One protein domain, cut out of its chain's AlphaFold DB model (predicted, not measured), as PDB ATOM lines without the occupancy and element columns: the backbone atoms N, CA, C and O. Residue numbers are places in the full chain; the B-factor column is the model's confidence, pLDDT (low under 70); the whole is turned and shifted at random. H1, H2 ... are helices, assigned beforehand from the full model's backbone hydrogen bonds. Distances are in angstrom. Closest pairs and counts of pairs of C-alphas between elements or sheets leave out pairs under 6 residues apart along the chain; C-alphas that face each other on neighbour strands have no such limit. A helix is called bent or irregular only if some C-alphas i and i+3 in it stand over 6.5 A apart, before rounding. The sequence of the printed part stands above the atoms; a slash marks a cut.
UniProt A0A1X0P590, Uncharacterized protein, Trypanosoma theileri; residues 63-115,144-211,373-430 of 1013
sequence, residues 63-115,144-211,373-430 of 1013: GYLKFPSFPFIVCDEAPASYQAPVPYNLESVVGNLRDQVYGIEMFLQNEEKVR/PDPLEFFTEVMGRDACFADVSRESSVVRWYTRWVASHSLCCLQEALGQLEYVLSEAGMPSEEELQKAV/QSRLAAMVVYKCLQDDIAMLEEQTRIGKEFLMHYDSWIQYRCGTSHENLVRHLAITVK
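What this domain is: This is residues 63 to 115, 144 to 211 and 373 to 430 of the 1013 residues of an uncharacterized protein of Trypanosoma theileri (UniProt A0A1X0P590). This is a loose rod of helices: long H5 runs along it, with bent H3 beside it the opposite way, and H1 joins H5 and arm H3a in a three-helix up-and-down bundle, each running against the one before. H4 crosses H5 near its first residues, while H2 and H6 pack on its last turns. The 179 printed residues, with six named helices H1 to H6 and no named strand, are all helix in class; the radius of gyration of the C-alphas is 21.8 A and the spans are 73 by 31 by 22 A.

Where its parts are: Residues 63 to 89 hold no named element. Find C-alpha 90 at (5.138, -24.543, 64.329); from there H1 runs 37.0 A to residue 115. Next come H2, residues 146 to 154, and H3, residues 158 to 199. By its hydrogen bonds H3 is one helix, but it is bent, C-alphas 179 and 182 being 6.6 A apart: arms H3a, 158 to 179, and H3b, 182 to 199, stand at 27 degrees. H4 is residues 204 to 211, H5 373 to 414, 60.5 A long, and H6 418 to 430, ending at C-alpha (2.713, -25.680, 31.167).

How they stand to each other: Start at the hub, H5. It touches H3b at a shallow tilt of 27 degrees, opposite ways, closest at C-alphas 189 and 382, 6.1 A. It touches H3a at C-alphas 174 and 396, 5.4 A. Residues 90 to 101 of H1 touch it, the same way at 4 degrees, closest at C-alphas 90 and 395, 6.6 A. H4 touches it about perpendicular, 75 degrees, with C-alphas 211 and 380 at 5.1 A. At residues 413 to 414 it touches H2, C-alphas 147 and 414 being 4.5 A apart; H6 touches it at C-alphas 410 and 418, 6.3 A. H1 and H6 are apart. Every O i to N i+4 pair is within hydrogen-bond range in H1, H2, H3a, H4 and H5; H3b has 12 of 14 and H6 8 of 9.

The domain as a whole: The C-alphas of Arg 115 and Ala 199, the farthest apart, are 73.8 A apart. Residues 116 to 143 and 212 to 372 are not printed; the gaps are 11.3 A and 12.6 A. The links printed whole are tight. Mean pLDDT of the printed part is 77.1; look for values under 70 at, among others, residues 68 to 88 and 423 to 430.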
ATOM      1  N   GLY A  63      13.984 -48.060  71.603       67.69
ATOM      2  CA  GLY A  63      14.457 -47.476  70.354       67.69
ATOM      3  C   GLY A  63      13.976 -46.032  70.216       67.69
ATOM      4  O   GLY A  63      14.805 -45.128  70.144       67.69
ATOM      5  N   TYR A  64      12.655 -45.809  70.240       73.31
ATOM      6  CA  TYR A  64      12.011 -44.489  70.134       73.31
ATOM      7  C   TYR A  64      12.589 -43.453  71.106       73.31
ATOM      8  O   TYR A  64      12.984 -42.369  70.680       73.31
ATOM      9  N   LEU A  65      12.753 -43.828  72.377       71.12
ATOM     10  CA  LEU A  65      13.319 -42.996  73.450       71.12
ATOM     11  C   LEU A  65      14.794 -42.584  73.237       71.12
ATOM     12  O   LEU A  65      15.330 -41.800  74.018       71.12
ATOM     13  N   LYS A  66      15.469 -43.114  72.208       76.81
ATOM     14  CA  LYS A  66      16.875 -42.828  71.864       76.81
ATOM     15  C   LYS A  66      17.056 -42.211  70.475       76.81
ATOM     16  O   LYS A  66      18.197 -42.040  70.039       76.81
ATOM     17  N   PHE A  67      15.980 -41.888  69.753       71.38
ATOM     18  CA  PHE A  67      16.128 -41.206  68.465       71.38
ATOM     19  C   PHE A  67      16.754 -39.817  68.672       71.38
ATOM     20  O   PHE A  67      16.283 -39.068  69.524       71.38
ATOM     21  N   PRO A  68      17.752 -39.406  67.861       66.12
ATOM     22  CA  PRO A  68      18.335 -38.061  67.943       66.12
ATOM     23  C   PRO A  68      17.342 -36.913  67.693       66.12
ATOM     24  O   PRO A  68      17.681 -35.755  67.918       66.12
ATOM     25  N   SER A  69      16.147 -37.229  67.189       65.44
ATOM     26  CA  SER A  69      15.037 -36.311  66.940       65.44
ATOM     27  C   SER A  69      13.924 -36.375  67.995       65.44
ATOM     28  O   SER A  69      12.943 -35.657  67.840       65.44
ATOM     29  N   PHE A  70      14.041 -37.213  69.036       67.62
ATOM     30  CA  PHE A  70      13.036 -37.364  70.099       67.62
ATOM     31  C   PHE A  70      12.620 -35.992  70.688       67.62
ATOM     32  O   PHE A  70      13.500 -35.156  70.913       67.62
ATOM     33  N   PRO A  71      11.316 -35.727  70.921       65.38
ATOM     34  CA  PRO A  71      10.166 -36.644  70.818       65.38
ATOM     35  C   PRO A  71       9.624 -36.867  69.391       65.38
ATOM     36  O   PRO A  71       8.684 -37.634  69.195       65.38
ATOM     37  N   PHE A  72      10.209 -36.239  68.369       68.56
ATOM     38  CA  PHE A  72       9.755 -36.350  66.981       68.56
ATOM     39  C   PHE A  72      10.275 -37.637  66.315       68.56
ATOM     40  O   PHE A  72      11.470 -37.789  66.044       68.56
ATOM     41  N   ILE A  73       9.373 -38.569  66.011       63.44
ATOM     42  CA  ILE A  73       9.691 -39.893  65.453       63.44
ATOM     43  C   ILE A  73       9.411 -39.875  63.948       63.44
ATOM     44  O   ILE A  73       8.260 -39.769  63.525       63.44
ATOM     45  N   VAL A  74      10.476 -39.911  63.141       55.72
ATOM     46  CA  VAL A  74      10.449 -39.669  61.684       55.72
ATOM     47  C   VAL A  74       9.610 -40.710  60.934       55.72
ATOM     48  O   VAL A  74       9.706 -41.904  61.195       55.72
ATOM     49  N   CYS A  75       8.813 -40.234  59.975       49.56
ATOM     50  CA  CYS A  75       8.112 -41.045  58.983       49.56
ATOM     51  C   CYS A  75       8.882 -41.005  57.655       49.56
ATOM     52  O   CYS A  75       9.088 -39.921  57.100       49.56
ATOM     53  N   ASP A  76       9.276 -42.168  57.134       50.44
ATOM     54  CA  ASP A  76      10.029 -42.282  55.874       50.44
ATOM     55  C   ASP A  76       9.174 -41.989  54.617       50.44
ATOM     56  O   ASP A  76       9.716 -41.790  53.530       50.44
ATOM     57  N   GLU A  77       7.844 -41.912  54.753       44.75
ATOM     58  CA  GLU A  77       6.906 -41.622  53.653       44.75
ATOM     59  C   GLU A  77       6.787 -40.125  53.317       44.75
ATOM     60  O   GLU A  77       6.221 -39.757  52.283       44.75
ATOM     61  N   ALA A  78       7.282 -39.236  54.187       44.62
ATOM     62  CA  ALA A  78       7.128 -37.794  54.026       44.62
ATOM     63  C   ALA A  78       7.859 -37.292  52.758       44.62
ATOM     64  O   ALA A  78       9.087 -37.411  52.669       44.62
ATOM     65  N   PRO A  79       7.167 -36.679  51.771       49.81
ATOM     66  CA  PRO A  79       7.826 -36.226  50.550       49.81
ATOM     67  C   PRO A  79       8.876 -35.155  50.859       49.81
ATOM     68  O   PRO A  79       8.563 -34.120  51.446       49.81
ATOM     69  N   ALA A  80      10.115 -35.364  50.402       54.12
ATOM     70  CA  ALA A  80      11.267 -34.516  50.740       54.12
ATOM     71  C   ALA A  80      11.118 -33.022  50.360       54.12
ATOM     72  O   ALA A  80      11.868 -32.184  50.849       54.12
ATOM     73  N   SER A  81      10.146 -32.665  49.514       50.00
ATOM     74  CA  SER A  81       9.773 -31.277  49.198       50.00
ATOM     75  C   SER A  81       9.038 -30.541  50.331       50.00
ATOM     76  O   SER A  81       8.996 -29.309  50.311       50.00
ATOM     77  N   TYR A  82       8.461 -31.280  51.286       52.56
ATOM     78  CA  TYR A  82       7.643 -30.782  52.400       52.56
ATOM     79  C   TYR A  82       8.177 -31.205  53.781       52.56
ATOM     80  O   TYR A  82       7.450 -31.145  54.771       52.56
ATOM     81  N   GLN A  83       9.434 -31.652  53.861       57.41
ATOM     82  CA  GLN A  83      10.046 -32.066  55.120       57.41
ATOM     83  C   GLN A  83      10.308 -30.847  56.019       57.41
ATOM     84  O   GLN A  83      11.114 -29.979  55.685       57.41
ATOM     85  N   ALA A  84       9.633 -30.794  57.168       58.66
ATOM     86  CA  ALA A  84       9.840 -29.759  58.173       58.66
ATOM     87  C   ALA A  84      11.231 -29.891  58.836       58.66
ATOM     88  O   ALA A  84      11.651 -31.013  59.139       58.66
ATOM     89  N   PRO A  85      11.952 -28.784  59.104       60.59
ATOM     90  CA  PRO A  85      13.167 -28.825  59.909       60.59
ATOM     91  C   PRO A  85      12.814 -29.176  61.359       60.59
ATOM     92  O   PRO A  85      11.960 -28.530  61.959       60.59
ATOM     93  N   VAL A  86      13.474 -30.189  61.921       57.78
ATOM     94  CA  VAL A  86      13.274 -30.642  63.309       57.78
ATOM     95  C   VAL A  86      14.381 -30.057  64.200       57.78
ATOM     96  O   VAL A  86      15.552 -30.194  63.835       57.78
ATOM     97  N   PRO A  87      14.067 -29.442  65.360       58.56
ATOM     98  CA  PRO A  87      12.729 -29.180  65.902       58.56
ATOM     99  C   PRO A  87      11.990 -28.071  65.133       58.56
ATOM    100  O   PRO A  87      12.566 -27.029  64.816       58.56
ATOM    101  N   TYR A  88      10.698 -28.280  64.864       67.12
ATOM    102  CA  TYR A  88       9.885 -27.349  64.080       67.12
ATOM    103  C   TYR A  88       9.129 -26.391  65.003       67.12
ATOM    104  O   TYR A  88       8.245 -26.802  65.754       67.12
ATOM    105  N   ASN A  89       9.451 -25.096  64.944       77.25
ATOM    106  CA  ASN A  89       8.695 -24.069  65.664       77.25
ATOM    107  C   ASN A  89       7.397 -23.741  64.906       77.25
ATOM    108  O   ASN A  89       7.282 -22.713  64.234       77.25
ATOM    109  N   LEU A  90       6.429 -24.656  64.999       80.94
ATOM    110  CA  LEU A  90       5.138 -24.543  64.329       80.94
ATOM    111  C   LEU A  90       4.385 -23.267  64.733       80.94
ATOM    112  O   LEU A  90       3.743 -22.662  63.881       80.94
ATOM    113  N   GLU A  91       4.481 -22.834  65.991       83.62
ATOM    114  CA  GLU A  91       3.817 -21.621  66.485       83.62
ATOM    115  C   GLU A  91       4.296 -20.373  65.736       83.62
ATOM    116  O   GLU A  91       3.487 -19.603  65.213       83.62
ATOM    117  N   SER A  92       5.617 -20.205  65.610       84.88
ATOM    118  CA  SER A  92       6.207 -19.083  64.877       84.88
ATOM    119  C   SER A  92       5.910 -19.153  63.379       84.88
ATOM    120  O   SER A  92       5.673 -18.110  62.769       84.88
ATOM    121  N   VAL A  93       5.892 -20.350  62.781       84.50
ATOM    122  CA  VAL A  93       5.538 -20.518  61.360       84.50
ATOM    123  C   VAL A  93       4.062 -20.190  61.123       84.50
ATOM    124  O   VAL A  93       3.749 -19.427  60.214       84.50
ATOM    125  N   VAL A  94       3.153 -20.683  61.968       87.44
ATOM    126  CA  VAL A  94       1.716 -20.377  61.892       87.44
ATOM    127  C   VAL A  94       1.442 -18.890  62.122       87.44
ATOM    128  O   VAL A  94       0.602 -18.329  61.422       87.44
ATOM    129  N   GLY A  95       2.159 -18.230  63.037       86.88
ATOM    130  CA  GLY A  95       2.095 -16.775  63.207       86.88
ATOM    131  C   GLY A  95       2.457 -16.034  61.917       86.88
ATOM    132  O   GLY A  95       1.634 -15.297  61.376       86.88
ATOM    133  N   ASN A  96       3.639 -16.323  61.361       88.00
ATOM    134  CA  ASN A  96       4.106 -15.724  60.108       88.00
ATOM    135  C   ASN A  96       3.135 -15.978  58.936       88.00
ATOM    136  O   ASN A  96       2.890 -15.080  58.132       88.00
ATOM    137  N   LEU A  97       2.552 -17.179  58.839       87.94
ATOM    138  CA  LEU A  97       1.591 -17.517  57.786       87.94
ATOM    139  C   LEU A  97       0.245 -16.801  57.949       87.94
ATOM    140  O   LEU A  97      -0.336 -16.393  56.944       87.94
ATOM    141  N   ARG A  98      -0.248 -16.595  59.180       89.69
ATOM    142  CA  ARG A  98      -1.456 -15.782  59.431       89.69
ATOM    143  C   ARG A  98      -1.258 -14.347  58.930       89.69
ATOM    144  O   ARG A  98      -2.125 -13.834  58.221       89.69
ATOM    145  N   ASP A  99      -0.104 -13.746  59.213       89.44
ATOM    146  CA  ASP A  99       0.232 -12.389  58.765       89.44
ATOM    147  C   ASP A  99       0.395 -12.296  57.235       89.44
ATOM    148  O   ASP A  99      -0.113 -11.363  56.608       89.44
ATOM    149  N   GLN A 100       1.042 -13.284  56.604       86.38
ATOM    150  CA  GLN A 100       1.205 -13.330  55.143       86.38
ATOM    151  C   GLN A 100      -0.134 -13.524  54.410       86.38
ATOM    152  O   GLN A 100      -0.412 -12.810  53.445       86.38
ATOM    153  N   VAL A 101      -1.003 -14.420  54.893       87.38
ATOM    154  CA  VAL A 101      -2.363 -14.613  54.349       87.38
ATOM    155  C   VAL A 101      -3.197 -13.337  54.495       87.38
ATOM    156  O   VAL A 101      -3.873 -12.938  53.545       87.38
ATOM    157  N   TYR A 102      -3.106 -12.641  55.633       88.56
ATOM    158  CA  TYR A 102      -3.763 -11.345  55.821       88.56
ATOM    159  C   TYR A 102      -3.232 -10.272  54.851       88.56
ATOM    160  O   TYR A 102      -4.015  -9.507  54.280       88.56
ATOM    161  N   GLY A 103      -1.920 -10.246  54.595       85.12
ATOM    162  CA  GLY A 103      -1.307  -9.381  53.584       85.12
ATOM    163  C   GLY A 103      -1.836  -9.638  52.167       85.12
ATOM    164  O   GLY A 103      -2.187  -8.689  51.459       85.12
ATOM    165  N   ILE A 104      -1.964 -10.910  51.774       85.81
ATOM    166  CA  ILE A 104      -2.513 -11.321  50.472       85.81
ATOM    167  C   ILE A 104      -4.003 -10.960  50.357       85.81
ATOM    168  O   ILE A 104      -4.425 -10.401  49.345       85.81
ATOM    169  N   GLU A 105      -4.801 -11.198  51.400       87.44
ATOM    170  CA  GLU A 105      -6.216 -10.801  51.451       87.44
ATOM    171  C   GLU A 105      -6.383  -9.278  51.283       87.44
ATOM    172  O   GLU A 105      -7.205  -8.818  50.484       87.44
ATOM    173  N   MET A 106      -5.551  -8.479  51.958       86.38
ATOM    174  CA  MET A 106      -5.543  -7.020  51.808       86.38
ATOM    175  C   MET A 106      -5.114  -6.562  50.403       86.38
ATOM    176  O   MET A 106      -5.623  -5.550  49.912       86.38
ATOM    177  N   PHE A 107      -4.219  -7.292  49.730       84.94
ATOM    178  CA  PHE A 107      -3.846  -7.034  48.336       84.94
ATOM    179  C   PHE A 107      -5.000  -7.342  47.368       84.94
ATOM    180  O   PHE A 107      -5.390  -6.465  46.591       84.94
ATOM    181  N   LEU A 108      -5.616  -8.525  47.482       84.00
ATOM    182  CA  LEU A 108      -6.770  -8.945  46.676       84.00
ATOM    183  C   LEU A 108      -7.918  -7.934  46.758       84.00
ATOM    184  O   LEU A 108      -8.399  -7.459  45.728       84.00
ATOM    185  N   GLN A 109      -8.294  -7.510  47.970       84.94
ATOM    186  CA  GLN A 109      -9.331  -6.492  48.153       84.94
ATOM    187  C   GLN A 109      -9.002  -5.154  47.481       84.94
ATOM    188  O   GLN A 109      -9.910  -4.397  47.132       84.94
ATOM    189  N   ASN A 110      -7.725  -4.798  47.339       84.06
ATOM    190  CA  ASN A 110      -7.332  -3.549  46.696       84.06
ATOM    191  C   ASN A 110      -7.401  -3.655  45.168       84.06
ATOM    192  O   ASN A 110      -7.930  -2.737  44.538       84.06
ATOM    193  N   GLU A 111      -7.005  -4.785  44.579       82.62
ATOM    194  CA  GLU A 111      -7.217  -5.047  43.149       82.62
ATOM    195  C   GLU A 111      -8.709  -5.143  42.785       82.62
ATOM    196  O   GLU A 111      -9.134  -4.583  41.772       82.62
ATOM    197  N   GLU A 112      -9.550  -5.731  43.644       82.19
ATOM    198  CA  GLU A 112     -11.015  -5.705  43.492       82.19
ATOM    199  C   GLU A 112     -11.558  -4.264  43.422       82.19
ATOM    200  O   GLU A 112     -12.318  -3.919  42.509       82.19
ATOM    201  N   LYS A 113     -11.124  -3.388  44.343       83.44
ATOM    202  CA  LYS A 113     -11.508  -1.962  44.373       83.44
ATOM    203  C   LYS A 113     -11.020  -1.219  43.121       83.44
ATOM    204  O   LYS A 113     -11.778  -0.428  42.549       83.44
ATOM    205  N   VAL A 114      -9.798  -1.490  42.652       81.50
ATOM    206  CA  VAL A 114      -9.229  -0.900  41.424       81.50
ATOM    207  C   VAL A 114     -10.008  -1.344  40.181       81.50
ATOM    208  O   VAL A 114     -10.398  -0.497  39.371       81.50
ATOM    209  N   ARG A 115     -10.320  -2.640  40.041       77.31
ATOM    210  CA  ARG A 115     -11.122  -3.170  38.923       77.31
ATOM    211  C   ARG A 115     -12.550  -2.621  38.929       77.31
ATOM    212  O   ARG A 115     -13.044  -2.214  37.872       77.31
ATOM    213  N   PRO A 144     -16.099 -12.498  36.382       61.03
ATOM    214  CA  PRO A 144     -15.013 -13.451  36.183       61.03
ATOM    215  C   PRO A 144     -15.168 -14.591  37.193       61.03
ATOM    216  O   PRO A 144     -15.656 -14.362  38.308       61.03
ATOM    217  N   ASP A 145     -14.780 -15.800  36.800       77.19
ATOM    218  CA  ASP A 145     -14.721 -16.930  37.723       77.19
ATOM    219  C   ASP A 145     -13.786 -16.548  38.894       77.19
ATOM    220  O   ASP A 145     -12.690 -16.035  38.639       77.19
ATOM    221  N   PRO A 146     -14.185 -16.727  40.169       76.19
ATOM    222  CA  PRO A 146     -13.299 -16.497  41.309       76.19
ATOM    223  C   PRO A 146     -11.943 -17.207  41.179       76.19
ATOM    224  O   PRO A 146     -10.923 -16.625  41.547       76.19
ATOM    225  N   LEU A 147     -11.908 -18.411  40.592       78.56
ATOM    226  CA  LEU A 147     -10.673 -19.149  40.330       78.56
ATOM    227  C   LEU A 147      -9.825 -18.487  39.235       78.56
ATOM    228  O   LEU A 147      -8.614 -18.346  39.416       78.56
ATOM    229  N   GLU A 148     -10.432 -18.035  38.132       75.06
ATOM    230  CA  GLU A 148      -9.725 -17.284  37.082       75.06
ATOM    231  C   GLU A 148      -9.174 -15.965  37.631       75.06
ATOM    232  O   GLU A 148      -8.011 -15.652  37.405       75.06
ATOM    233  N   PHE A 149      -9.971 -15.206  38.393       79.19
ATOM    234  CA  PHE A 149      -9.551 -13.929  38.973       79.19
ATOM    235  C   PHE A 149      -8.402 -14.100  39.974       79.19
ATOM    236  O   PHE A 149      -7.412 -13.371  39.899       79.19
ATOM    237  N   PHE A 150      -8.493 -15.084  40.876       80.44
ATOM    238  CA  PHE A 150      -7.412 -15.389  41.812       80.44
ATOM    239  C   PHE A 150      -6.148 -15.849  41.071       80.44
ATOM    240  O   PHE A 150      -5.049 -15.400  41.390       80.44
ATOM    241  N   THR A 151      -6.290 -16.676  40.030       78.38
ATOM    242  CA  THR A 151      -5.168 -17.144  39.196       78.38
ATOM    243  C   THR A 151      -4.541 -16.007  38.376       78.38
ATOM    244  O   THR A 151      -3.321 -15.951  38.239       78.38
ATOM    245  N   GLU A 152      -5.333 -15.053  37.879       76.38
ATOM    246  CA  GLU A 152      -4.855 -13.883  37.130       76.38
ATOM    247  C   GLU A 152      -4.038 -12.922  38.014       76.38
ATOM    248  O   GLU A 152      -3.040 -12.362  37.555       76.38
ATOM    249  N   VAL A 153      -4.452 -12.735  39.274       76.44
ATOM    250  CA  VAL A 153      -3.808 -11.807  40.221       76.44
ATOM    251  C   VAL A 153      -2.650 -12.464  40.982       76.44
ATOM    252  O   VAL A 153      -1.572 -11.876  41.054       76.44
ATOM    253  N   MET A 154      -2.837 -13.677  41.513       75.81
ATOM    254  CA  MET A 154      -1.855 -14.359  42.373       75.81
ATOM    255  C   MET A 154      -0.972 -15.371  41.633       75.81
ATOM    256  O   MET A 154       0.114 -15.683  42.110       75.81
ATOM    257  N   GLY A 155      -1.367 -15.863  40.453       63.22
ATOM    258  CA  GLY A 155      -0.640 -16.908  39.705       63.22
ATOM    259  C   GLY A 155       0.721 -16.493  39.123       63.22
ATOM    260  O   GLY A 155       1.316 -17.236  38.343       63.22
ATOM    261  N   ARG A 156       1.212 -15.298  39.472       58.03
ATOM    262  CA  ARG A 156       2.561 -14.789  39.168       58.03
ATOM    263  C   ARG A 156       3.263 -14.176  40.386       58.03
ATOM    264  O   ARG A 156       4.352 -13.629  40.229       58.03
ATOM    265  N   ASP A 157       2.651 -14.240  41.568       64.06
ATOM    266  CA  ASP A 157       3.218 -13.719  42.809       64.06
ATOM    267  C   ASP A 157       3.925 -14.841  43.582       64.06
ATOM    268  O   ASP A 157       3.322 -15.858  43.930       64.06
ATOM    269  N   ALA A 158       5.213 -14.642  43.867       60.19
ATOM    270  CA  ALA A 158       5.999 -15.564  44.680       60.19
ATOM    271  C   ALA A 158       5.442 -15.677  46.111       60.19
ATOM    272  O   ALA A 158       5.437 -16.770  46.670       60.19
ATOM    273  N   CYS A 159       4.881 -14.592  46.662       69.69
ATOM    274  CA  CYS A 159       4.352 -14.558  48.025       69.69
ATOM    275  C   CYS A 159       3.260 -15.617  48.250       69.69
ATOM    276  O   CYS A 159       3.272 -16.324  49.257       69.69
ATOM    277  N   PHE A 160       2.351 -15.803  47.283       76.94
ATOM    278  CA  PHE A 160       1.341 -16.858  47.379       76.94
ATOM    279  C   PHE A 160       1.930 -18.263  47.181       76.94
ATOM    280  O   PHE A 160       1.499 -19.200  47.850       76.94
ATOM    281  N   ALA A 161       2.920 -18.427  46.298       71.50
ATOM    282  CA  ALA A 161       3.577 -19.717  46.092       71.50
ATOM    283  C   ALA A 161       4.303 -20.201  47.362       71.50
ATOM    284  O   ALA A 161       4.175 -21.373  47.727       71.50
ATOM    285  N   ASP A 162       4.986 -19.295  48.064       74.12
ATOM    286  CA  ASP A 162       5.679 -19.583  49.321       74.12
ATOM    287  C   ASP A 162       4.686 -19.866  50.465       74.12
ATOM    288  O   ASP A 162       4.796 -20.904  51.119       74.12
ATOM    289  N   VAL A 163       3.634 -19.049  50.635       81.19
ATOM    290  CA  VAL A 163       2.538 -19.320  51.596       81.19
ATOM    291  C   VAL A 163       1.875 -20.676  51.335       81.19
ATOM    292  O   VAL A 163       1.627 -21.441  52.269       81.19
ATOM    293  N   SER A 164       1.608 -21.002  50.068       77.94
ATOM    294  CA  SER A 164       1.017 -22.276  49.642       77.94
ATOM    295  C   SER A 164       1.937 -23.463  49.950       77.94
ATOM    296  O   SER A 164       1.472 -24.520  50.401       77.94
ATOM    297  N   ARG A 165       3.252 -23.298  49.754       78.50
ATOM    298  CA  ARG A 165       4.268 -24.302  50.084       78.50
ATOM    299  C   ARG A 165       4.351 -24.534  51.589       78.50
ATOM    300  O   ARG A 165       4.195 -25.672  52.019       78.50
ATOM    301  N   GLU A 166       4.546 -23.487  52.381       80.25
ATOM    302  CA  GLU A 166       4.693 -23.590  53.837       80.25
ATOM    303  C   GLU A 166       3.402 -24.071  54.517       80.25
ATOM    304  O   GLU A 166       3.447 -24.941  55.383       80.25
ATOM    305  N   SER A 167       2.223 -23.655  54.040       81.31
ATOM    306  CA  SER A 167       0.941 -24.233  54.488       81.31
ATOM    307  C   SER A 167       0.835 -25.732  54.169       81.31
ATOM    308  O   SER A 167       0.179 -26.487  54.891       81.31
ATOM    309  N   SER A 168       1.513 -26.202  53.117       77.06
ATOM    310  CA  SER A 168       1.613 -27.630  52.796       77.06
ATOM    311  C   SER A 168       2.647 -28.352  53.676       77.06
ATOM    312  O   SER A 168       2.395 -29.493  54.061       77.06
ATOM    313  N   VAL A 169       3.746 -27.696  54.081       77.50
ATOM    314  CA  VAL A 169       4.679 -28.202  55.115       77.50
ATOM    315  C   VAL A 169       3.952 -28.366  56.452       77.50
ATOM    316  O   VAL A 169       4.020 -29.437  57.047       77.50
ATOM    317  N   VAL A 170       3.169 -27.372  56.885       77.06
ATOM    318  CA  VAL A 170       2.348 -27.448  58.110       77.06
ATOM    319  C   VAL A 170       1.332 -28.600  58.042       77.06
ATOM    320  O   VAL A 170       1.141 -29.317  59.030       77.06
ATOM    321  N   ARG A 171       0.719 -28.847  56.875       80.38
ATOM    322  CA  ARG A 171      -0.198 -29.985  56.650       80.38
ATOM    323  C   ARG A 171       0.504 -31.341  56.748       80.38
ATOM    324  O   ARG A 171      -0.031 -32.256  57.369       80.38
ATOM    325  N   TRP A 172       1.705 -31.470  56.185       71.56
ATOM    326  CA  TRP A 172       2.516 -32.685  56.327       71.56
ATOM    327  C   TRP A 172       3.025 -32.883  57.757       71.56
ATOM    328  O   TRP A 172       2.912 -33.987  58.279       71.56
ATOM    329  N   TYR A 173       3.493 -31.823  58.420       76.25
ATOM    330  CA  TYR A 173       3.967 -31.857  59.803       76.25
ATOM    331  C   TYR A 173       2.878 -32.311  60.779       76.25
ATOM    332  O   TYR A 173       3.070 -33.270  61.522       76.25
ATOM    333  N   THR A 174       1.704 -31.674  60.739       75.00
ATOM    334  CA  THR A 174       0.568 -32.025  61.610       75.00
ATOM    335  C   THR A 174       0.041 -33.437  61.361       75.00
ATOM    336  O   THR A 174      -0.298 -34.131  62.318       75.00
ATOM    337  N   ARG A 175       0.015 -33.906  60.102       73.56
ATOM    338  CA  ARG A 175      -0.305 -35.307  59.775       73.56
ATOM    339  C   ARG A 175       0.751 -36.268  60.326       73.56
ATOM    340  O   ARG A 175       0.392 -37.300  60.888       73.56
ATOM    341  N   TRP A 176       2.032 -35.947  60.174       72.44
ATOM    342  CA  TRP A 176       3.151 -36.772  60.629       72.44
ATOM    343  C   TRP A 176       3.197 -36.897  62.158       72.44
ATOM    344  O   TRP A 176       3.179 -38.015  62.676       72.44
ATOM    345  N   VAL A 177       3.174 -35.776  62.885       72.00
ATOM    346  CA  VAL A 177       3.186 -35.761  64.358       72.00
ATOM    347  C   VAL A 177       2.008 -36.559  64.917       72.00
ATOM    348  O   VAL A 177       2.208 -37.387  65.805       72.00
ATOM    349  N   ALA A 178       0.812 -36.389  64.344       66.44
ATOM    350  CA  ALA A 178      -0.392 -37.090  64.782       66.44
ATOM    351  C   ALA A 178      -0.427 -38.594  64.458       66.44
ATOM    352  O   ALA A 178      -1.102 -39.326  65.169       66.44
ATOM    353  N   SER A 179       0.253 -39.055  63.402       62.62
ATOM    354  CA  SER A 179       0.210 -40.469  62.975       62.62
ATOM    355  C   SER A 179       1.394 -41.305  63.456       62.62
ATOM    356  O   SER A 179       1.267 -42.517  63.576       62.62
ATOM    357  N   HIS A 180       2.545 -40.678  63.706       69.81
ATOM    358  CA  HIS A 180       3.781 -41.382  64.052       69.81
ATOM    359  C   HIS A 180       4.276 -41.012  65.447       69.81
ATOM    360  O   HIS A 180       4.422 -41.892  66.290       69.81
ATOM    361  N   SER A 181       4.512 -39.722  65.710       71.25
ATOM    362  CA  SER A 181       5.108 -39.295  66.985       71.25
ATOM    363  C   SER A 181       4.150 -39.540  68.151       71.25
ATOM    364  O   SER A 181       4.482 -40.313  69.043       71.25
ATOM    365  N   LEU A 182       2.932 -38.991  68.109       71.94
ATOM    366  CA  LEU A 182       1.950 -39.177  69.185       71.94
ATOM    367  C   LEU A 182       1.598 -40.655  69.414       71.94
ATOM    368  O   LEU A 182       1.643 -41.105  70.553       71.94
ATOM    369  N   CYS A 183       1.352 -41.436  68.358       73.25
ATOM    370  CA  CYS A 183       1.023 -42.859  68.495       73.25
ATOM    371  C   CYS A 183       2.161 -43.679  69.134       73.25
ATOM    372  O   CYS A 183       1.909 -44.474  70.036       73.25
ATOM    373  N   CYS A 184       3.418 -43.463  68.727       70.81
ATOM    374  CA  CYS A 184       4.562 -44.179  69.302       70.81
ATOM    375  C   CYS A 184       4.865 -43.754  70.751       70.81
ATOM    376  O   CYS A 184       5.332 -44.570  71.543       70.81
ATOM    377  N   LEU A 185       4.594 -42.494  71.112       75.62
ATOM    378  CA  LEU A 185       4.748 -41.997  72.485       75.62
ATOM    379  C   LEU A 185       3.610 -42.487  73.394       75.62
ATOM    380  O   LEU A 185       3.866 -42.832  74.542       75.62
ATOM    381  N   GLN A 186       2.380 -42.596  72.885       79.12
ATOM    382  CA  GLN A 186       1.251 -43.211  73.596       79.12
ATOM    383  C   GLN A 186       1.478 -44.719  73.819       79.12
ATOM    384  O   GLN A 186       1.219 -45.223  74.910       79.12
ATOM    385  N   GLU A 187       2.046 -45.431  72.839       75.38
ATOM    386  CA  GLU A 187       2.482 -46.826  73.011       75.38
ATOM    387  C   GLU A 187       3.596 -46.950  74.068       75.38
ATOM    388  O   GLU A 187       3.548 -47.834  74.926       75.38
ATOM    389  N   ALA A 188       4.569 -46.030  74.056       75.12
ATOM    390  CA  ALA A 188       5.619 -45.955  75.072       75.12
ATOM    391  C   ALA A 188       5.049 -45.715  76.478       75.12
ATOM    392  O   ALA A 188       5.470 -46.369  77.435       75.12
ATOM    393  N   LEU A 189       4.079 -44.803  76.590       82.06
ATOM    394  CA  LEU A 189       3.399 -44.466  77.833       82.06
ATOM    395  C   LEU A 189       2.674 -45.694  78.399       82.06
ATOM    396  O   LEU A 189       2.948 -46.075  79.533       82.06
ATOM    397  N   GLY A 190       1.859 -46.383  77.593       77.62
ATOM    398  CA  GLY A 190       1.129 -47.585  78.017       77.62
ATOM    399  C   GLY A 190       2.035 -48.752  78.440       77.62
ATOM    400  O   GLY A 190       1.724 -49.463  79.397       77.62
ATOM    401  N   GLN A 191       3.203 -48.934  77.804       73.00
ATOM    402  CA  GLN A 191       4.195 -49.904  78.292       73.00
ATOM    403  C   GLN A 191       4.783 -49.499  79.653       73.00
ATOM    404  O   GLN A 191       5.005 -50.357  80.507       73.00
ATOM    405  N   LEU A 192       5.006 -48.205  79.894       77.44
ATOM    406  CA  LEU A 192       5.494 -47.708  81.182       77.44
ATOM    407  C   LEU A 192       4.421 -47.740  82.278       77.44
ATOM    408  O   LEU A 192       4.757 -48.051  83.415       77.44
ATOM    409  N   GLU A 193       3.143 -47.535  81.956       81.75
ATOM    410  CA  GLU A 193       2.019 -47.809  82.866       81.75
ATOM    411  C   GLU A 193       1.984 -49.291  83.261       81.75
ATOM    412  O   GLU A 193       1.879 -49.623  84.443       81.75
ATOM    413  N   TYR A 194       2.159 -50.200  82.294       74.44
ATOM    414  CA  TYR A 194       2.236 -51.635  82.568       74.44
ATOM    415  C   TYR A 194       3.405 -51.990  83.504       74.44
ATOM    416  O   TYR A 194       3.212 -52.783  84.428       74.44
ATOM    417  N   VAL A 195       4.579 -51.372  83.337       72.44
ATOM    418  CA  VAL A 195       5.725 -51.525  84.255       72.44
ATOM    419  C   VAL A 195       5.424 -50.933  85.640       72.44
ATOM    420  O   VAL A 195       5.558 -51.620  86.650       72.44
ATOM    421  N   LEU A 196       4.970 -49.680  85.710       78.75
ATOM    422  CA  LEU A 196       4.737 -48.959  86.969       78.75
ATOM    423  C   LEU A 196       3.586 -49.551  87.798       78.75
ATOM    424  O   LEU A 196       3.641 -49.523  89.029       78.75
ATOM    425  N   SER A 197       2.578 -50.141  87.147       75.56
ATOM    426  CA  SER A 197       1.438 -50.782  87.816       75.56
ATOM    427  C   SER A 197       1.832 -51.926  88.760       75.56
ATOM    428  O   SER A 197       1.100 -52.178  89.715       75.56
ATOM    429  N   GLU A 198       2.994 -52.565  88.556       68.75
ATOM    430  CA  GLU A 198       3.500 -53.679  89.378       68.75
ATOM    431  C   GLU A 198       3.607 -53.320  90.871       68.75
ATOM    432  O   GLU A 198       3.378 -54.168  91.730       68.75
ATOM    433  N   ALA A 199       3.880 -52.050  91.186       66.69
ATOM    434  CA  ALA A 199       3.924 -51.534  92.554       66.69
ATOM    435  C   ALA A 199       3.119 -50.227  92.719       66.69
ATOM    436  O   ALA A 199       3.494 -49.343  93.500       66.69
ATOM    437  N   GLY A 200       2.007 -50.121  91.981       75.38
ATOM    438  CA  GLY A 200       1.059 -49.004  92.010       75.38
ATOM    439  C   GLY A 200       1.501 -47.783  91.195       75.38
ATOM    440  O   GLY A 200       2.664 -47.385  91.229       75.38
ATOM    441  N   MET A 201       0.556 -47.156  90.487       86.06
ATOM    442  CA  MET A 201       0.837 -45.956  89.693       86.06
ATOM    443  C   MET A 201       1.333 -44.792  90.576       86.06
ATOM    444  O   MET A 201       0.743 -44.545  91.630       86.06
ATOM    445  N   PRO A 202       2.402 -44.080  90.172       86.75
ATOM    446  CA  PRO A 202       2.963 -42.964  90.932       86.75
ATOM    447  C   PRO A 202       2.063 -41.722  90.889       86.75
ATOM    448  O   PRO A 202       1.376 -41.467  89.900       86.75
ATOM    449  N   SER A 203       2.126 -40.904  91.939       88.94
ATOM    450  CA  SER A 203       1.499 -39.579  91.963       88.94
ATOM    451  C   SER A 203       2.347 -38.518  91.241       88.94
ATOM    452  O   SER A 203       3.569 -38.637  91.151       88.94
ATOM    453  N   GLU A 204       1.719 -37.432  90.775       88.50
ATOM    454  CA  GLU A 204       2.409 -36.314  90.099       88.50
ATOM    455  C   GLU A 204       3.528 -35.701  90.966       88.50
ATOM    456  O   GLU A 204       4.601 -35.369  90.463       88.50
ATOM    457  N   GLU A 205       3.341 -35.629  92.289       88.50
ATOM    458  CA  GLU A 205       4.398 -35.204  93.213       88.50
ATOM    459  C   GLU A 205       5.624 -36.132  93.187       88.50
ATOM    460  O   GLU A 205       6.757 -35.669  93.313       88.50
ATOM    461  N   GLU A 206       5.420 -37.444  93.068       87.62
ATOM    462  CA  GLU A 206       6.500 -38.431  93.019       87.62
ATOM    463  C   GLU A 206       7.196 -38.434  91.657       87.62
ATOM    464  O   GLU A 206       8.419 -38.553  91.608       87.62
ATOM    465  N   LEU A 207       6.447 -38.222  90.569       89.56
ATOM    466  CA  LEU A 207       6.988 -38.019  89.222       89.56
ATOM    467  C   LEU A 207       7.897 -36.782  89.165       89.56
ATOM    468  O   LEU A 207       9.048 -36.878  88.737       89.56
ATOM    469  N   GLN A 208       7.444 -35.640  89.688       88.50
ATOM    470  CA  GLN A 208       8.260 -34.421  89.756       88.50
ATOM    471  C   GLN A 208       9.507 -34.603  90.641       88.50
ATOM    472  O   GLN A 208      10.598 -34.159  90.277       88.50
ATOM    473  N   LYS A 209       9.388 -35.314  91.774       89.31
ATOM    474  CA  LYS A 209      10.534 -35.675  92.634       89.31
ATOM    475  C   LYS A 209      11.484 -36.682  91.971       89.31
ATOM    476  O   LYS A 209      12.656 -36.715  92.341       89.31
ATOM    477  N   ALA A 210      11.019 -37.490  91.016       87.56
ATOM    478  CA  ALA A 210      11.854 -38.419  90.258       87.56
ATOM    479  C   ALA A 210      12.686 -37.700  89.187       87.56
ATOM    480  O   ALA A 210      13.897 -37.906  89.129       87.56
ATOM    481  N   VAL A 211      12.073 -36.798  88.408       88.38
ATOM    482  CA  VAL A 211      12.760 -36.017  87.351       88.38
ATOM    483  C   VAL A 211      13.875 -35.125  87.923       88.38
ATOM    484  O   VAL A 211      14.857 -34.834  87.248       88.38
ATOM    485  N   GLN A 373      15.808 -48.346  91.723       82.12
ATOM    486  CA  GLN A 373      16.461 -47.616  90.636       82.12
ATOM    487  C   GLN A 373      15.714 -47.793  89.301       82.12
ATOM    488  O   GLN A 373      15.449 -46.802  88.620       82.12
ATOM    489  N   SER A 374      15.288 -49.015  88.969       80.56
ATOM    490  CA  SER A 374      14.465 -49.320  87.790       80.56
ATOM    491  C   SER A 374      13.100 -48.628  87.839       80.56
ATOM    492  O   SER A 374      12.679 -48.012  86.858       80.56
ATOM    493  N   ARG A 375      12.427 -48.631  89.002       85.06
ATOM    494  CA  ARG A 375      11.175 -47.881  89.197       85.06
ATOM    495  C   ARG A 375      11.385 -46.373  89.033       85.06
ATOM    496  O   ARG A 375      10.582 -45.723  88.370       85.06
ATOM    497  N   LEU A 376      12.457 -45.818  89.603       87.88
ATOM    498  CA  LEU A 376      12.799 -44.399  89.457       87.88
ATOM    499  C   LEU A 376      13.033 -44.035  87.981       87.88
ATOM    500  O   LEU A 376      12.539 -43.008  87.520       87.88
ATOM    501  N   ALA A 377      13.720 -44.898  87.229       87.06
ATOM    502  CA  ALA A 377      13.927 -44.735  85.795       87.06
ATOM    503  C   ALA A 377      12.608 -44.761  85.005       87.06
ATOM    504  O   ALA A 377      12.350 -43.852  84.214       87.06
ATOM    505  N   ALA A 378      11.731 -45.735  85.270       87.94
ATOM    506  CA  ALA A 378      10.406 -45.800  84.654       87.94
ATOM    507  C   ALA A 378       9.571 -44.536  84.937       87.94
ATOM    508  O   ALA A 378       8.959 -43.990  84.023       87.94
ATOM    509  N   MET A 379       9.606 -44.015  86.171       90.06
ATOM    510  CA  MET A 379       8.911 -42.778  86.554       90.06
ATOM    511  C   MET A 379       9.414 -41.542  85.793       90.06
ATOM    512  O   MET A 379       8.600 -40.735  85.346       90.06
ATOM    513  N   VAL A 380      10.733 -41.385  85.618       90.19
ATOM    514  CA  VAL A 380      11.301 -40.243  84.876       90.19
ATOM    515  C   VAL A 380      10.926 -40.292  83.400       90.19
ATOM    516  O   VAL A 380      10.472 -39.287  82.858       90.19
ATOM    517  N   VAL A 381      11.054 -41.456  82.756       89.12
ATOM    518  CA  VAL A 381      10.687 -41.600  81.338       89.12
ATOM    519  C   VAL A 381       9.185 -41.391  81.136       89.12
ATOM    520  O   VAL A 381       8.798 -40.663  80.225       89.12
ATOM    521  N   TYR A 382       8.345 -41.957  82.009       91.75
ATOM    522  CA  TYR A 382       6.894 -41.767  81.977       91.75
ATOM    523  C   TYR A 382       6.503 -40.285  82.071       91.75
ATOM    524  O   TYR A 382       5.712 -39.814  81.258       91.75
ATOM    525  N   LYS A 383       7.099 -39.520  83.000       90.62
ATOM    526  CA  LYS A 383       6.794 -38.088  83.139       90.62
ATOM    527  C   LYS A 383       7.220 -37.277  81.913       90.62
ATOM    528  O   LYS A 383       6.426 -36.488  81.413       90.62
ATOM    529  N   CYS A 384       8.426 -37.508  81.387       87.62
ATOM    530  CA  CYS A 384       8.867 -36.839  80.161       87.62
ATOM    531  C   CYS A 384       7.920 -37.129  78.984       87.62
ATOM    532  O   CYS A 384       7.519 -36.199  78.295       87.62
ATOM    533  N   LEU A 385       7.476 -38.383  78.816       88.25
ATOM    534  CA  LEU A 385       6.504 -38.747  77.780       88.25
ATOM    535  C   LEU A 385       5.159 -38.027  77.929       88.25
ATOM    536  O   LEU A 385       4.604 -37.609  76.917       88.25
ATOM    537  N   GLN A 386       4.631 -37.860  79.146       89.12
ATOM    538  CA  GLN A 386       3.394 -37.093  79.357       89.12
ATOM    539  C   GLN A 386       3.543 -35.635  78.901       89.12
ATOM    540  O   GLN A 386       2.674 -35.113  78.200       89.12
ATOM    541  N   ASP A 387       4.649 -34.993  79.280       87.69
ATOM    542  CA  ASP A 387       4.904 -33.587  78.966       87.69
ATOM    543  C   ASP A 387       5.193 -33.394  77.453       87.69
ATOM    544  O   ASP A 387       4.694 -32.444  76.841       87.69
ATOM    545  N   ASP A 388       5.904 -34.334  76.814       86.25
ATOM    546  CA  ASP A 388       6.146 -34.362  75.362       86.25
ATOM    547  C   ASP A 388       4.862 -34.621  74.550       86.25
ATOM    548  O   ASP A 388       4.636 -33.965  73.530       86.25
ATOM    549  N   ILE A 389       3.991 -35.538  74.994       85.81
ATOM    550  CA  ILE A 389       2.684 -35.794  74.361       85.81
ATOM    551  C   ILE A 389       1.828 -34.526  74.398       85.81
ATOM    552  O   ILE A 389       1.343 -34.099  73.350       85.81
ATOM    553  N   ALA A 390       1.701 -33.876  75.558       87.00
ATOM    554  CA  ALA A 390       0.916 -32.647  75.696       87.00
ATOM    555  C   ALA A 390       1.434 -31.514  74.785       87.00
ATOM    556  O   ALA A 390       0.648 -30.800  74.157       87.00
ATOM    557  N   MET A 391       2.759 -31.379  74.654       87.75
ATOM    558  CA  MET A 391       3.399 -30.418  73.749       87.75
ATOM    559  C   MET A 391       3.093 -30.715  72.270       87.75
ATOM    560  O   MET A 391       2.742 -29.806  71.511       87.75
ATOM    561  N   LEU A 392       3.163 -31.982  71.852       82.38
ATOM    562  CA  LEU A 392       2.855 -32.394  70.479       82.38
ATOM    563  C   LEU A 392       1.355 -32.322  70.148       82.38
ATOM    564  O   LEU A 392       0.998 -32.025  69.001       82.38
ATOM    565  N   GLU A 393       0.472 -32.554  71.121       86.19
ATOM    566  CA  GLU A 393      -0.974 -32.363  70.975       86.19
ATOM    567  C   GLU A 393      -1.327 -30.883  70.780       86.19
ATOM    568  O   GLU A 393      -2.059 -30.561  69.840       86.19
ATOM    569  N   GLU A 394      -0.754 -29.971  71.574       86.06
ATOM    570  CA  GLU A 394      -0.989 -28.528  71.428       86.06
ATOM    571  C   GLU A 394      -0.434 -27.986  70.102       86.06
ATOM    572  O   GLU A 394      -1.136 -27.271  69.383       86.06
ATOM    573  N   GLN A 395       0.766 -28.407  69.681       82.81
ATOM    574  CA  GLN A 395       1.255 -28.092  68.334       82.81
ATOM    575  C   GLN A 395       0.298 -28.617  67.251       82.81
ATOM    576  O   GLN A 395      -0.090 -27.885  66.335       82.81
ATOM    577  N   THR A 396      -0.151 -29.867  67.373       84.25
ATOM    578  CA  THR A 396      -1.119 -30.460  66.441       84.25
ATOM    579  C   THR A 396      -2.433 -29.667  66.411       84.25
ATOM    580  O   THR A 396      -3.012 -29.491  65.333       84.25
ATOM    581  N   ARG A 397      -2.889 -29.133  67.552       88.81
ATOM    582  CA  ARG A 397      -4.064 -28.256  67.669       88.81
ATOM    583  C   ARG A 397      -3.857 -26.931  66.928       88.81
ATOM    584  O   ARG A 397      -4.677 -26.592  66.076       88.81
ATOM    585  N   ILE A 398      -2.753 -26.224  67.188       87.88
ATOM    586  CA  ILE A 398      -2.414 -24.924  66.575       87.88
ATOM    587  C   ILE A 398      -2.319 -25.033  65.045       87.88
ATOM    588  O   ILE A 398      -2.866 -24.197  64.316       87.88
ATOM    589  N   GLY A 399      -1.668 -26.086  64.542       85.56
ATOM    590  CA  GLY A 399      -1.553 -26.326  63.103       85.56
ATOM    591  C   GLY A 399      -2.891 -26.683  62.444       85.56
ATOM    592  O   GLY A 399      -3.208 -26.136  61.388       85.56
ATOM    593  N   LYS A 400      -3.720 -27.530  63.076       86.56
ATOM    594  CA  LYS A 400      -5.082 -27.841  62.594       86.56
ATOM    595  C   LYS A 400      -5.978 -26.598  62.557       86.56
ATOM    596  O   LYS A 400      -6.670 -26.387  61.565       86.56
ATOM    597  N   GLU A 401      -5.939 -25.764  63.598       90.81
ATOM    598  CA  GLU A 401      -6.680 -24.495  63.678       90.81
ATOM    599  C   GLU A 401      -6.330 -23.575  62.495       90.81
ATOM    600  O   GLU A 401      -7.218 -23.118  61.773       90.81
ATOM    601  N   PHE A 402      -5.033 -23.368  62.235       90.94
ATOM    602  CA  PHE A 402      -4.575 -22.585  61.086       90.94
ATOM    603  C   PHE A 402      -5.036 -23.172  59.745       90.94
ATOM    604  O   PHE A 402      -5.576 -22.439  58.917       90.94
ATOM    605  N   LEU A 403      -4.865 -24.481  59.534       86.69
ATOM    606  CA  LEU A 403      -5.218 -25.135  58.271       86.69
ATOM    607  C   LEU A 403      -6.719 -25.051  57.969       86.69
ATOM    608  O   LEU A 403      -7.081 -24.808  56.820       86.69
ATOM    609  N   MET A 404      -7.591 -25.172  58.978       89.69
ATOM    610  CA  MET A 404      -9.037 -24.982  58.794       89.69
ATOM    611  C   MET A 404      -9.382 -23.551  58.366       89.69
ATOM    612  O   MET A 404     -10.203 -23.364  57.466       89.69
ATOM    613  N   HIS A 405      -8.749 -22.536  58.964       90.19
ATOM    614  CA  HIS A 405      -8.951 -21.140  58.561       90.19
ATOM    615  C   HIS A 405      -8.400 -20.857  57.156       90.19
ATOM    616  O   HIS A 405      -9.073 -20.195  56.364       90.19
ATOM    617  N   TYR A 406      -7.227 -21.398  56.820       88.50
ATOM    618  CA  TYR A 406      -6.607 -21.260  55.503       88.50
ATOM    619  C   TYR A 406      -7.438 -21.934  54.399       88.50
ATOM    620  O   TYR A 406      -7.778 -21.280  53.414       88.50
ATOM    621  N   ASP A 407      -7.854 -23.194  54.574       87.69
ATOM    622  CA  ASP A 407      -8.694 -23.891  53.589       87.69
ATOM    623  C   ASP A 407     -10.072 -23.225  53.442       87.69
ATOM    624  O   ASP A 407     -10.584 -23.118  52.326       87.69
ATOM    625  N   SER A 408     -10.643 -22.691  54.530       88.88
ATOM    626  CA  SER A 408     -11.879 -21.891  54.471       88.88
ATOM    627  C   SER A 408     -11.700 -20.600  53.664       88.88
ATOM    628  O   SER A 408     -12.580 -20.233  52.884       88.88
ATOM    629  N   TRP A 409     -10.561 -19.916  53.815       90.81
ATOM    630  CA  TRP A 409     -10.229 -18.709  53.053       90.81
ATOM    631  C   TRP A 409      -9.993 -19.012  51.566       90.81
ATOM    632  O   TRP A 409     -10.558 -18.325  50.714       90.81
ATOM    633  N   ILE A 410      -9.257 -20.081  51.242       86.00
ATOM    634  CA  ILE A 410      -9.064 -20.546  49.859       86.00
ATOM    635  C   ILE A 410     -10.406 -20.927  49.217       86.00
ATOM    636  O   ILE A 410     -10.709 -20.459  48.120       86.00
ATOM    637  N   GLN A 411     -11.253 -21.692  49.911       85.69
ATOM    638  CA  GLN A 411     -12.576 -22.082  49.416       85.69
ATOM    639  C   GLN A 411     -13.503 -20.865  49.223       85.69
ATOM    640  O   GLN A 411     -14.267 -20.829  48.257       85.69
ATOM    641  N   TYR A 412     -13.409 -19.846  50.085       87.38
ATOM    642  CA  TYR A 412     -14.129 -18.575  49.937       87.38
ATOM    643  C   TYR A 412     -13.624 -17.740  48.748       87.38
ATOM    644  O   TYR A 412     -14.434 -17.184  48.003       87.38
ATOM    645  N   ARG A 413     -12.301 -17.650  48.548       83.50
ATOM    646  CA  ARG A 413     -11.689 -16.819  47.498       83.50
ATOM    647  C   ARG A 413     -11.675 -17.462  46.111       83.50
ATOM    648  O   ARG A 413     -11.847 -16.742  45.132       83.50
ATOM    649  N   CYS A 414     -11.512 -18.780  46.024       82.12
ATOM    650  CA  CYS A 414     -11.321 -19.511  44.766       82.12
ATOM    651  C   CYS A 414     -12.499 -20.426  44.396       82.12
ATOM    652  O   CYS A 414     -12.492 -21.014  43.320       82.12
ATOM    653  N   GLY A 415     -13.476 -20.626  45.291       79.56
ATOM    654  CA  GLY A 415     -14.584 -21.569  45.085       79.56
ATOM    655  C   GLY A 415     -14.178 -23.052  45.071       79.56
ATOM    656  O   GLY A 415     -15.022 -23.911  44.822       79.56
ATOM    657  N   THR A 416     -12.911 -23.372  45.349       82.94
ATOM    658  CA  THR A 416     -12.332 -24.719  45.250       82.94
ATOM    659  C   THR A 416     -11.258 -24.937  46.319       82.94
ATOM    660  O   THR A 416     -10.770 -23.974  46.909       82.94
ATOM    661  N   SER A 417     -10.870 -26.192  46.558       80.31
ATOM    662  CA  SER A 417      -9.881 -26.553  47.581       80.31
ATOM    663  C   SER A 417      -8.444 -26.166  47.201       80.31
ATOM    664  O   SER A 417      -8.099 -26.070  46.020       80.31
ATOM    665  N   HIS A 418      -7.576 -26.031  48.211       77.12
ATOM    666  CA  HIS A 418      -6.133 -25.776  48.057       77.12
ATOM    667  C   HIS A 418      -5.463 -26.719  47.050       77.12
ATOM    668  O   HIS A 418      -4.748 -26.269  46.160       77.12
ATOM    669  N   GLU A 419      -5.749 -28.022  47.106       74.25
ATOM    670  CA  GLU A 419      -5.175 -28.978  46.153       74.25
ATOM    671  C   GLU A 419      -5.644 -28.761  44.710       74.25
ATOM    672  O   GLU A 419      -4.858 -28.915  43.775       74.25
ATOM    673  N   ASN A 420      -6.921 -28.418  44.509       74.94
ATOM    674  CA  ASN A 420      -7.463 -28.140  43.182       74.94
ATOM    675  C   ASN A 420      -6.853 -26.851  42.609       74.94
ATOM    676  O   ASN A 420      -6.485 -26.826  41.436       74.94
ATOM    677  N   LEU A 421      -6.690 -25.819  43.443       74.50
ATOM    678  CA  LEU A 421      -6.020 -24.564  43.098       74.50
ATOM    679  C   LEU A 421      -4.550 -24.793  42.710       74.50
ATOM    680  O   LEU A 421      -4.121 -24.362  41.641       74.50
ATOM    681  N   VAL A 422      -3.790 -25.536  43.523       72.00
ATOM    682  CA  VAL A 422      -2.389 -25.889  43.231       72.00
ATOM    683  C   VAL A 422      -2.281 -26.724  41.949       72.00
ATOM    684  O   VAL A 422      -1.404 -26.463  41.123       72.00
ATOM    685  N   ARG A 423      -3.199 -27.675  41.714       69.44
ATOM    686  CA  ARG A 423      -3.262 -28.432  40.451       69.44
ATOM    687  C   ARG A 423      -3.587 -27.528  39.250       69.44
ATOM    688  O   ARG A 423      -2.968 -27.695  38.203       69.44
ATOM    689  N   HIS A 424      -4.479 -26.546  39.389       68.25
ATOM    690  CA  HIS A 424      -4.822 -25.596  38.319       68.25
ATOM    691  C   HIS A 424      -3.651 -24.659  37.960       68.25
ATOM    692  O   HIS A 424      -3.340 -24.461  36.782       68.25
ATOM    693  N   LEU A 425      -2.932 -24.157  38.970       68.12
ATOM    694  CA  LEU A 425      -1.700 -23.375  38.802       68.12
ATOM    695  C   LEU A 425      -0.589 -24.196  38.117       68.12
ATOM    696  O   LEU A 425       0.066 -23.718  37.193       68.12
ATOM    697  N   ALA A 426      -0.416 -25.466  38.496       61.81
ATOM    698  CA  ALA A 426       0.574 -26.355  37.881       61.81
ATOM    699  C   ALA A 426       0.276 -26.710  36.406       61.81
ATOM    700  O   ALA A 426       1.197 -27.066  35.665       61.81
ATOM    701  N   ILE A 427      -0.989 -26.625  35.974       57.06
ATOM    702  CA  ILE A 427      -1.407 -26.838  34.577       57.06
ATOM    703  C   ILE A 427      -1.192 -25.563  33.752       57.06
ATOM    704  O   ILE A 427      -0.528 -25.609  32.719       57.06
ATOM    705  N   THR A 428      -1.673 -24.412  34.230       53.50
ATOM    706  CA  THR A 428      -1.570 -23.126  33.507       53.50
ATOM    707  C   THR A 428      -0.127 -22.674  33.243       53.50
ATOM    708  O   THR A 428       0.132 -22.008  32.240       53.50
ATOM    709  N   VAL A 429       0.838 -23.098  34.066       51.66
ATOM    710  CA  VAL A 429       2.279 -22.871  33.830       51.66
ATOM    711  C   VAL A 429       2.844 -23.697  32.657       51.66
ATOM    712  O   VAL A 429       3.850 -23.296  32.075       51.66
ATOM    713  N   LYS A 430       2.221 -24.821  32.265       41.09
ATOM    714  CA  LYS A 430       2.713 -25.680  31.167       41.09
ATOM    715  C   LYS A 430       2.263 -25.236  29.775       41.09
ATOM    716  O   LYS A 430       3.058 -25.326  28.845       41.09
TER     717      LYS A 430